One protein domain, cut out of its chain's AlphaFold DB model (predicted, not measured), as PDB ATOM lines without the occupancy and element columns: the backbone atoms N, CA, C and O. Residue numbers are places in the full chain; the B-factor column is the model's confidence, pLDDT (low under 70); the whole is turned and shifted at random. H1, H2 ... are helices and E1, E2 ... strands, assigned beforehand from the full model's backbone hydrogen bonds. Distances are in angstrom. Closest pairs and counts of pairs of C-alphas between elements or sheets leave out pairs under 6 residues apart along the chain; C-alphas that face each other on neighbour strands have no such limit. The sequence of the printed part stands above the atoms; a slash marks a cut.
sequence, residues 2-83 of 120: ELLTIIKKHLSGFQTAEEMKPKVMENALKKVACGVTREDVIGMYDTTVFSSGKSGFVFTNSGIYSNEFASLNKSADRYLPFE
ATOM      1  N   GLU A   2     132.924 115.490 166.288       73.75
ATOM      2  CA  GLU A   2     132.609 114.151 166.833       73.75
ATOM      3  C   GLU A   2     131.381 113.456 166.215       73.75
ATOM      4  O   GLU A   2     131.410 112.248 165.982       73.75
ATOM      5  N   LEU A   3     130.316 114.199 165.887       71.19
ATOM      6  CA  LEU A   3     129.083 113.610 165.346       71.19
ATOM      7  C   LEU A   3     129.303 112.933 163.984       71.19
ATOM      8  O   LEU A   3     128.833 111.821 163.768       71.19
ATOM      9  N   LEU A   4     130.052 113.574 163.083       76.00
ATOM     10  CA  LEU A   4     130.380 113.024 161.765       76.00
ATOM     11  C   LEU A   4     131.162 111.715 161.868       76.00
ATOM     12  O   LEU A   4     130.873 110.761 161.149       76.00
ATOM     13  N   THR A   5     132.116 111.652 162.796       79.06
ATOM     14  CA  THR A   5     132.900 110.444 163.065       79.06
ATOM     15  C   THR A   5     132.018 109.317 163.597       79.06
ATOM     16  O   THR A   5     132.147 108.175 163.157       79.06
ATOM     17  N   ILE A   6     131.079 109.626 164.498       81.25
ATOM     18  CA  ILE A   6     130.116 108.647 165.019       81.25
ATOM     19  C   ILE A   6     129.194 108.146 163.902       81.25
ATOM     20  O   ILE A   6     128.989 106.935 163.793       81.25
ATOM     21  N   ILE A   7     128.675 109.046 163.061       81.50
ATOM     22  CA  ILE A   7     127.813 108.700 161.925       81.50
ATOM     23  C   ILE A   7     128.571 107.799 160.949       81.50
ATOM     24  O   ILE A   7     128.091 106.709 160.659       81.50
ATOM     25  N   LYS A   8     129.779 108.182 160.517       82.12
ATOM     26  CA  LYS A   8     130.624 107.361 159.630       82.12
ATOM     27  C   LYS A   8     130.923 105.979 160.202       82.12
ATOM     28  O   LYS A   8     130.929 104.996 159.470       82.12
ATOM     29  N   LYS A   9     131.163 105.890 161.512       83.19
ATOM     30  CA  LYS A   9     131.447 104.615 162.179       83.19
ATOM     31  C   LYS A   9     130.259 103.648 162.121       83.19
ATOM     32  O   LYS A   9     130.473 102.442 162.029       83.19
ATOM     33  N   HIS A  10     129.029 104.157 162.200       82.94
ATOM     34  CA  HIS A  10     127.829 103.319 162.276       82.94
ATOM     35  C   HIS A  10     127.072 103.199 160.946       82.94
ATOM     36  O   HIS A  10     126.343 102.224 160.775       82.94
ATOM     37  N   LEU A  11     127.253 104.138 160.012       82.88
ATOM     38  CA  LEU A  11     126.654 104.151 158.678       82.88
ATOM     39  C   LEU A  11     127.746 103.935 157.623       82.88
ATOM     40  O   LEU A  11     128.393 104.872 157.161       82.88
ATOM     41  N   SER A  12     127.943 102.682 157.226       79.44
ATOM     42  CA  SER A  12     129.066 102.262 156.379       79.44
ATOM     43  C   SER A  12     129.030 102.802 154.944       79.44
ATOM     44  O   SER A  12     130.066 102.863 154.290       79.44
ATOM     45  N   GLY A  13     127.855 103.224 154.473       82.25
ATOM     46  CA  GLY A  13     127.654 103.894 153.184       82.25
ATOM     47  C   GLY A  13     127.589 105.423 153.263       82.25
ATOM     48  O   GLY A  13     127.222 106.060 152.278       82.25
ATOM     49  N   PHE A  14     127.874 106.026 154.422       88.81
ATOM     50  CA  PHE A  14     127.791 107.477 154.582       88.81
ATOM     51  C   PHE A  14     129.006 108.183 153.972       88.81
ATOM     52  O   PHE A  14     130.152 107.872 154.299       88.81
ATOM     53  N   GLN A  15     128.741 109.184 153.139       91.56
ATOM     54  CA  GLN A  15     129.738 110.072 152.551       91.56
ATOM     55  C   GLN A  15     129.537 111.484 153.095       91.56
ATOM     56  O   GLN A  15     128.419 111.998 153.107       91.56
ATOM     57  N   THR A  16     130.612 112.135 153.530       93.12
ATOM     58  CA  THR A  16     130.574 113.578 153.828       93.12
ATOM     59  C   THR A  16     130.416 114.390 152.548       93.12
ATOM     60  O   THR A  16     130.773 113.924 151.467       93.12
ATOM     61  N   ALA A  17     129.924 115.623 152.668       92.69
ATOM     62  CA  ALA A  17     129.774 116.533 151.534       92.69
ATOM     63  C   ALA A  17     131.073 116.720 150.722       92.69
ATOM     64  O   ALA A  17     131.017 116.855 149.501       92.69
ATOM     65  N   GLU A  18     132.227 116.664 151.390       91.62
ATOM     66  CA  GLU A  18     133.570 116.758 150.801       91.62
ATOM     67  C   GLU A  18     133.948 115.517 149.971       91.62
ATOM     68  O   GLU A  18     134.618 115.626 148.947       91.62
ATOM     69  N   GLU A  19     133.494 114.331 150.383       92.50
ATOM     70  CA  GLU A  19     133.752 113.058 149.692       92.50
ATOM     71  C   GLU A  19     132.770 112.806 148.539       92.50
ATOM     72  O   GLU A  19     133.021 111.984 147.651       92.50
ATOM     73  N   MET A  20     131.622 113.487 148.552       92.88
ATOM     74  CA  MET A  20     130.579 113.312 147.551       92.88
ATOM     75  C   MET A  20     131.032 113.835 146.187       92.88
ATOM     76  O   MET A  20     131.372 115.005 146.004       92.88
ATOM     77  N   LYS A  21     130.924 112.978 145.165       94.44
ATOM     78  CA  LYS A  21     131.102 113.402 143.770       94.44
ATOM     79  C   LYS A  21     130.103 114.525 143.442       94.44
ATOM     80  O   LYS A  21     128.938 114.416 143.836       94.44
ATOM     81  N   PRO A  22     130.471 115.538 142.632       94.69
ATOM     82  CA  PRO A  22     129.583 116.661 142.313       94.69
ATOM     83  C   PRO A  22     128.196 116.244 141.806       94.69
ATOM     84  O   PRO A  22     127.192 116.807 142.226       94.69
ATOM     85  N   LYS A  23     128.136 115.195 140.977       94.25
ATOM     86  CA  LYS A  23     126.883 114.639 140.447       94.25
ATOM     87  C   LYS A  23     125.989 114.003 141.518       94.25
ATOM     88  O   LYS A  23     124.770 114.054 141.398       94.25
ATOM     89  N   VAL A  24     126.581 113.385 142.542       94.12
ATOM     90  CA  VAL A  24     125.837 112.799 143.669       94.12
ATOM     91  C   VAL A  24     125.216 113.923 144.492       94.12
ATOM     92  O   VAL A  24     124.021 113.874 144.758       94.12
ATOM     93  N   MET A  25     125.989 114.974 144.793       95.56
ATOM     94  CA  MET A  25     125.484 116.176 145.468       95.56
ATOM     95  C   MET A  25     124.334 116.834 144.689       95.56
ATOM     96  O   MET A  25     123.279 117.098 145.255       95.56
ATOM     97  N   GLU A  26     124.494 117.043 143.379       95.06
ATOM     98  CA  GLU A  26     123.442 117.627 142.536       95.06
ATOM     99  C   GLU A  26     122.157 116.782 142.548       95.06
ATOM    100  O   GLU A  26     121.056 117.310 142.723       95.06
ATOM    101  N   ASN A  27     122.283 115.458 142.408       95.25
ATOM    102  CA  ASN A  27     121.133 114.557 142.472       95.25
ATOM    103  C   ASN A  27     120.457 114.590 143.847       95.25
ATOM    104  O   ASN A  27     119.227 114.621 143.901       95.25
ATOM    105  N   ALA A  28     121.240 114.618 144.925       93.44
ATOM    106  CA  ALA A  28     120.740 114.659 146.292       93.44
ATOM    107  C   ALA A  28     119.904 115.921 146.536       93.44
ATOM    108  O   ALA A  28     118.750 115.822 146.958       93.44
ATOM    109  N   LEU A  29     120.427 117.095 146.168       93.88
ATOM    110  CA  LEU A  29     119.707 118.366 146.268       93.88
ATOM    111  C   LEU A  29     118.458 118.381 145.377       93.88
ATOM    112  O   LEU A  29     117.393 118.817 145.794       93.88
ATOM    113  N   LYS A  30     118.531 117.836 144.160       93.00
ATOM    114  CA  LYS A  30     117.394 117.842 143.225       93.00
ATOM    115  C   LYS A  30     116.277 116.863 143.597       93.00
ATOM    116  O   LYS A  30     115.124 117.086 143.226       93.00
ATOM    117  N   LYS A  31     116.603 115.727 144.221       90.56
ATOM    118  CA  LYS A  31     115.666 114.600 144.403       90.56
ATOM    119  C   LYS A  31     115.282 114.333 145.849       90.56
ATOM    120  O   LYS A  31     114.156 113.895 146.086       90.56
ATOM    121  N   VAL A  32     116.186 114.597 146.784       89.69
ATOM    122  CA  VAL A  32     116.015 114.263 148.201       89.69
ATOM    123  C   VAL A  32     115.803 115.529 149.033       89.69
ATOM    124  O   VAL A  32     114.832 115.597 149.782       89.69
ATOM    125  N   ALA A  33     116.649 116.544 148.847       89.75
ATOM    126  CA  ALA A  33     116.702 117.764 149.657       89.75
ATOM    127  C   ALA A  33     116.445 119.029 148.810       89.75
ATOM    128  O   ALA A  33     117.280 119.929 148.736       89.75
ATOM    129  N   CYS A  34     115.301 119.079 148.120       87.56
ATOM    130  CA  CYS A  34     114.966 120.201 147.235       87.56
ATOM    131  C   CYS A  34     114.874 121.518 148.017       87.56
ATOM    132  O   CYS A  34     114.157 121.591 149.010       87.56
ATOM    133  N   GLY A  35     115.583 122.549 147.547       87.38
ATOM    134  CA  GLY A  35     115.638 123.866 148.192       87.38
ATOM    135  C   GLY A  35     116.748 124.026 149.237       87.38
ATOM    136  O   GLY A  35     116.927 125.127 149.745       87.38
ATOM    137  N   VAL A  36     117.513 122.970 149.531       92.56
ATOM    138  CA  VAL A  36     118.693 123.036 150.407       92.56
ATOM    139  C   VAL A  36     119.910 123.531 149.620       92.56
ATOM    140  O   VAL A  36     120.093 123.169 148.454       92.56
ATOM    141  N   THR A  37     120.742 124.363 150.248       92.81
ATOM    142  CA  THR A  37     122.008 124.819 149.657       92.81
ATOM    143  C   THR A  37     123.112 123.786 149.863       92.81
ATOM    144  O   THR A  37     123.042 122.950 150.762       92.81
ATOM    145  N   ARG A  38     124.151 123.803 149.024       93.12
ATOM    146  CA  ARG A  38     125.240 122.820 149.128       93.12
ATOM    147  C   ARG A  38     126.000 122.963 150.445       93.12
ATOM    148  O   ARG A  38     126.467 121.970 150.993       93.12
ATOM    149  N   GLU A  39     126.114 124.190 150.920       93.00
ATOM    150  CA  GLU A  39     126.842 124.605 152.112       93.00
ATOM    151  C   GLU A  39     126.164 124.094 153.388       93.00
ATOM    152  O   GLU A  39     126.830 123.814 154.383       93.00
ATOM    153  N   ASP A  40     124.845 123.905 153.338       92.88
ATOM    154  CA  ASP A  40     124.073 123.331 154.435       92.88
ATOM    155  C   ASP A  40     124.174 121.806 154.512       92.88
ATOM    156  O   ASP A  40     123.756 121.223 155.517       92.88
ATOM    157  N   VAL A  41     124.700 121.142 153.476       93.88
ATOM    158  CA  VAL A  41     124.839 119.684 153.435       93.88
ATOM    159  C   VAL A  41     126.080 119.253 154.204       93.88
ATOM    160  O   VAL A  41     127.208 119.603 153.875       93.88
ATOM    161  N   ILE A  42     125.864 118.391 155.191       94.12
ATOM    162  CA  ILE A  42     126.915 117.742 155.977       94.12
ATOM    163  C   ILE A  42     127.376 116.450 155.286       94.12
ATOM    164  O   ILE A  42     128.563 116.113 155.266       94.12
ATOM    165  N   GLY A  43     126.435 115.703 154.707       92.81
ATOM    166  CA  GLY A  43     126.722 114.468 153.988       92.81
ATOM    167  C   GLY A  43     125.470 113.676 153.645       92.81
ATOM    168  O   GLY A  43     124.347 114.089 153.936       92.81
ATOM    169  N   MET A  44     125.666 112.520 153.026       92.44
ATOM    170  CA  MET A  44     124.590 111.663 152.555       92.44
ATOM    171  C   MET A  44     124.866 110.196 152.873       92.44
ATOM    172  O   MET A  44     125.964 109.691 152.654       92.44
ATOM    173  N   TYR A  45     123.830 109.498 153.333       91.00
ATOM    174  CA  TYR A  45     123.762 108.043 153.275       91.00
ATOM    175  C   TYR A  45     122.938 107.645 152.049       91.00
ATOM    176  O   TYR A  45     121.712 107.789 152.043       91.00
ATOM    177  N   ASP A  46     123.622 107.212 150.991       88.44
ATOM    178  CA  ASP A  46     123.007 106.853 149.713       88.44
ATOM    179  C   ASP A  46     122.469 105.417 149.756       88.44
ATOM    180  O   ASP A  46     123.201 104.476 150.063       88.44
ATOM    181  N   THR A  47     121.183 105.245 149.447       84.81
ATOM    182  CA  THR A  47     120.519 103.930 149.417       84.81
ATOM    183  C   THR A  47     120.376 103.366 148.005       84.81
ATOM    184  O   THR A  47     119.825 102.281 147.816       84.81
ATOM    185  N   THR A  48     120.853 104.076 146.981       83.00
ATOM    186  CA  THR A  48     120.759 103.625 145.593       83.00
ATOM    187  C   THR A  48     121.814 102.568 145.275       83.00
ATOM    188  O   THR A  48     122.986 102.713 145.611       83.00
ATOM    189  N   VAL A  49     121.410 101.527 144.540       78.69
ATOM    190  CA  VAL A  49     122.269 100.384 144.157       78.69
ATOM    191  C   VAL A  49     123.565 100.816 143.455       78.69
ATOM    192  O   VAL A  49     124.596 100.169 143.599       78.69
ATOM    193  N   PHE A  50     123.524 101.927 142.714       82.50
ATOM    194  CA  PHE A  50     124.664 102.468 141.967       82.50
ATOM    195  C   PHE A  50     125.246 103.756 142.570       82.50
ATOM    196  O   PHE A  50     125.920 104.500 141.857       82.50
ATOM    197  N   SER A  51     124.947 104.062 143.837       84.56
ATOM    198  CA  SER A  51     125.435 105.256 144.549       84.56
ATOM    199  C   SER A  51     125.286 106.557 143.739       84.56
ATOM    200  O   SER A  51     126.216 107.343 143.549       84.56
ATOM    201  N   SER A  52     124.103 106.726 143.150       88.69
ATOM    202  CA  SER A  52     123.759 107.833 142.256       88.69
ATOM    203  C   SER A  52     123.308 109.106 142.981       88.69
ATOM    204  O   SER A  52     123.170 110.141 142.329       88.69
ATOM    205  N   GLY A  53     123.041 109.044 144.286       86.75
ATOM    206  CA  GLY A  53     122.556 110.152 145.111       86.75
ATOM    207  C   GLY A  53     121.067 110.457 144.958       86.75
ATOM    208  O   GLY A  53     120.604 111.508 145.385       86.75
ATOM    209  N   LYS A  54     120.295 109.589 144.294       90.88
ATOM    210  CA  LYS A  54     118.877 109.857 143.977       90.88
ATOM    211  C   LYS A  54     117.895 109.420 145.069       90.88
ATOM    212  O   LYS A  54     116.731 109.801 144.989       90.88
ATOM    213  N   SER A  55     118.344 108.613 146.029       88.94
ATOM    214  CA  SER A  55     117.559 108.122 147.166       88.94
ATOM    215  C   SER A  55     118.450 107.998 148.392       88.94
ATOM    216  O   SER A  55     119.650 107.753 148.257       88.94
ATOM    217  N   GLY A  56     117.862 108.162 149.572       89.00
ATOM    218  CA  GLY A  56     118.560 107.985 150.840       89.00
ATOM    219  C   GLY A  56     118.341 109.153 151.787       89.00
ATOM    220  O   GLY A  56     117.271 109.762 151.797       89.00
ATOM    221  N   PHE A  57     119.349 109.446 152.604       90.62
ATOM    222  CA  PHE A  57     119.250 110.404 153.704       90.62
ATOM    223  C   PHE A  57     120.320 111.477 153.558       90.62
ATOM    224  O   PHE A  57     121.511 111.175 153.618       90.62
ATOM    225  N   VAL A  58     119.892 112.723 153.377       92.69
ATOM    226  CA  VAL A  58     120.769 113.895 153.319       92.69
ATOM    227  C   VAL A  58     120.759 114.565 154.683       92.69
ATOM    228  O   VAL A  58     119.713 114.988 155.170       92.69
ATOM    229  N   PHE A  59     121.931 114.647 155.295       92.12
ATOM    230  CA  PHE A  59     122.142 115.291 156.581       92.12
ATOM    231  C   PHE A  59     122.533 116.739 156.333       92.12
ATOM    232  O   PHE A  59     123.428 117.018 155.535       92.12
ATOM    233  N   THR A  60     121.861 117.644 157.031       93.06
ATOM    234  CA  THR A  60     122.088 119.087 156.951       93.06
ATOM    235  C   THR A  60     122.346 119.660 158.336       93.06
ATOM    236  O   THR A  60     122.190 118.952 159.330       93.06
ATOM    237  N   ASN A  61     122.690 120.943 158.424       90.06
ATOM    238  CA  ASN A  61     122.859 121.632 159.708       90.06
ATOM    239  C   ASN A  61     121.595 121.616 160.587       90.06
ATOM    240  O   ASN A  61     121.701 121.602 161.812       90.06
ATOM    241  N   SER A  62     120.405 121.598 159.980       89.19
ATOM    242  CA  SER A  62     119.132 121.742 160.694       89.19
ATOM    243  C   SER A  62     118.348 120.436 160.857       89.19
ATOM    244  O   SER A  62     117.445 120.372 161.691       89.19
ATOM    245  N   GLY A  63     118.659 119.399 160.078       89.56
ATOM    246  CA  GLY A  63     117.916 118.141 160.105       89.56
ATOM    247  C   GLY A  63     118.300 117.154 159.007       89.56
ATOM    248  O   GLY A  63     119.328 117.289 158.338       89.56
ATOM    249  N   ILE A  64     117.445 116.151 158.810       90.00
ATOM    250  CA  ILE A  64     117.621 115.094 157.809       90.00
ATOM    251  C   ILE A  64     116.514 115.191 156.768       90.00
ATOM    252  O   ILE A  64     115.335 115.196 157.116       90.00
ATOM    253  N   TYR A  65     116.894 115.195 155.496       91.25
ATOM    254  CA  TYR A  65     115.976 115.037 154.374       91.25
ATOM    255  C   TYR A  65     116.013 113.603 153.854       91.25
ATOM    256  O   TYR A  65     117.088 113.020 153.706       91.25
ATOM    257  N   SER A  66     114.856 113.032 153.539       88.94
ATOM    258  CA  SER A  66     114.769 111.736 152.876       88.94
ATOM    259  C   SER A  66     113.478 111.583 152.087       88.94
ATOM    260  O   SER A  66     112.379 111.865 152.566       88.94
ATOM    261  N   ASN A  67     113.602 111.055 150.874       84.31
ATOM    262  CA  ASN A  67     112.469 110.581 150.091       84.31
ATOM    263  C   ASN A  67     111.881 109.263 150.636       84.31
ATOM    264  O   ASN A  67     110.752 108.930 150.286       84.31
ATOM    265  N   GLU A  68     112.593 108.563 151.524       76.94
ATOM    266  CA  GLU A  68     112.131 107.340 152.195       76.94
ATOM    267  C   GLU A  68     111.114 107.648 153.318       76.94
ATOM    268  O   GLU A  68     110.313 106.790 153.691       76.94
ATOM    269  N   PHE A  69     111.077 108.881 153.848       75.75
ATOM    270  CA  PHE A  69     110.151 109.248 154.935       75.75
ATOM    271  C   PHE A  69     108.684 109.256 154.526       75.75
ATOM    272  O   PHE A  69     107.828 108.910 155.345       75.75
ATOM    273  N   ALA A  70     108.397 109.598 153.269       64.12
ATOM    274  CA  ALA A  70     107.033 109.602 152.747       64.12
ATOM    275  C   ALA A  70     106.388 108.205 152.848       64.12
ATOM    276  O   ALA A  70     105.192 108.088 153.113       64.12
ATOM    277  N   SER A  71     107.194 107.147 152.715       59.94
ATOM    278  CA  SER A  71     106.763 105.753 152.851       59.94
ATOM    279  C   SER A  71     106.535 105.332 154.309       59.94
ATOM    280  O   SER A  71     105.757 104.417 154.566       59.94
ATOM    281  N   LEU A  72     107.198 105.988 155.269       57.62
ATOM    282  CA  LEU A  72     107.208 105.591 156.683       57.62
ATOM    283  C   LEU A  72     106.167 106.328 157.533       57.62
ATOM    284  O   LEU A  72     105.581 105.729 158.432       57.62
ATOM    285  N   ASN A  73     105.921 107.613 157.266       52.56
ATOM    286  CA  ASN A  73     105.136 108.461 158.172       52.56
ATOM    287  C   ASN A  73     103.698 108.740 157.707       52.56
ATOM    288  O   ASN A  73     102.984 109.459 158.402       52.56
ATOM    289  N   LYS A  74     103.264 108.223 156.542       54.34
ATOM    290  CA  LYS A  74     101.979 108.574 155.881       54.34
ATOM    291  C   LYS A  74     101.726 110.090 155.753       54.34
ATOM    292  O   LYS A  74     100.614 110.503 155.437       54.34
ATOM    293  N   SER A  75     102.747 110.914 155.976       52.41
ATOM    294  CA  SER A  75     102.752 112.349 155.733       52.41
ATOM    295  C   SER A  75     103.751 112.628 154.615       52.41
ATOM    296  O   SER A  75     104.729 111.902 154.433       52.41
ATOM    297  N   ALA A  76     103.483 113.673 153.838       59.59
ATOM    298  CA  ALA A  76     104.341 114.075 152.732       59.59
ATOM    299  C   ALA A  76     105.676 114.695 153.194       59.59
ATOM    300  O   ALA A  76     106.494 115.043 152.340       59.59
ATOM    301  N   ASP A  77     105.911 114.831 154.507       67.75
ATOM    302  CA  ASP A  77     107.122 115.457 155.026       67.75
ATOM    303  C   ASP A  77     108.344 114.572 154.798       67.75
ATOM    304  O   ASP A  77     108.544 113.522 155.413       67.75
ATOM    305  N   ARG A  78     109.199 115.063 153.902       82.31
ATOM    306  CA  ARG A  78     110.514 114.503 153.584       82.31
ATOM    307  C   ARG A  78     111.614 115.060 154.477       82.31
ATOM    308  O   ARG A  78     112.781 114.839 154.179       82.31
ATOM    309  N   TYR A  79     111.262 115.771 155.542       86.44
ATOM    310  CA  TYR A  79     112.200 116.452 156.422       86.44
ATOM    311  C   TYR A  79     111.945 116.097 157.886       86.44
ATOM    312  O   TYR A  79     110.806 116.083 158.350       86.44
ATOM    313  N   LEU A  80     113.022 115.814 158.612       84.44
ATOM    314  CA  LEU A  80     113.016 115.594 160.051       84.44
ATOM    315  C   LEU A  80     113.980 116.587 160.710       84.44
ATOM    316  O   LEU A  80     115.194 116.442 160.539       84.44
ATOM    317  N   PRO A  81     113.462 117.595 161.432       86.62
ATOM    318  CA  PRO A  81     114.295 118.608 162.066       86.62
ATOM    319  C   PRO A  81     115.079 118.021 163.242       86.62
ATOM    320  O   PRO A  81     114.611 117.112 163.917       86.62
ATOM    321  N   PHE A  82     116.254 118.576 163.532       84.88
ATOM    322  CA  PHE A  82     116.981 118.283 164.772       84.88
ATOM    323  C   PHE A  82     116.435 119.045 165.980       84.88
ATOM    324  O   PHE A  82     116.786 118.734 167.116       84.88
ATOM    325  N   GLU A  83     115.560 120.023 165.765       84.25
ATOM    326  CA  GLU A  83     114.884 120.716 166.852       84.25
ATOM    327  C   GLU A  83     114.066 119.732 167.706       84.25
ATOM    328  O   GLU A  83     113.299 118.911 167.200       84.25
TER     329      GLU A  83
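What this domain is: This is residues 2 to 83 of the 120 residues of an uncharacterized protein of Oscillospiraceae bacterium (UniProt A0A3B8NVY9). A twisted sheet of five strands has the helix H2 crossing over one of its faces, while two other helices sit by its edges, H1 by E1 and H3 by E5. The printed part has 82 residues, with three named helices and five named strands in the order H1, E1, H2, E2, E3, E4, H3, E5. The sheet's order is E1, E2, E3, E4, E5, all antiparallel, and the class is mixed, helices and strands. The whole is compact, with a radius of gyration of the C-alphas of 11.8 A, and rounded, spanning 31 by 27 by 24 A.

How they stand to each other: H1, residues 2 to 10, only grazes the sheet, with its residues 4 to 8; its closest C-alphas to the edge strand E1, residues 14 to 16, are those of Lys 8 and Phe 14, 5.8 A apart. H2, residues 22 to 31, has a height over the sheet of 9.4 A and runs across the strands, at 85 degrees on the local plane to E2, residues 41 to 46. It lies over E2 and, only just, with 3 C-alphas, over E3, residues 56 to 60; the closest C-alphas of H2 and E3 are those of Ala 28 and Val 58, 7.1 A apart. E1 and E2 are antiparallel, with N 15 and O 44 within hydrogen-bond range at 2.9 A. E2, E3 and E4, residues 63 to 66, form a meander, each strand the antiparallel neighbour of the one before, in two hairpins; N 57 and O 45 are 2.9 A apart, and N 58 and O 65 2.8 A. H3, residues 69 to 73, only grazes the sheet, with residues 69 to 70. The edge strand E5, residues 79 to 81, is antiparallel to E4, with N 80 and O 64 at 2.8 A. Every O i to N i+4 pair is within hydrogen-bond range in H1, H2 and H3.

Where its parts are: H1 begins at C-alpha 2, (132.609, 114.151, 166.833), and is 12.7 A long; H2 is 14.2 A, E2 13.5 A and E3 13.2 A. E5 ends at C-alpha 81, (114.295, 118.608, 162.066).

The domain as a whole: The C-alphas of Glu 18 and Lys 74, the two farthest apart, are 33.0 A apart. The printed part has no cut and no long link. Residues 70 to 77 have pLDDT under 70.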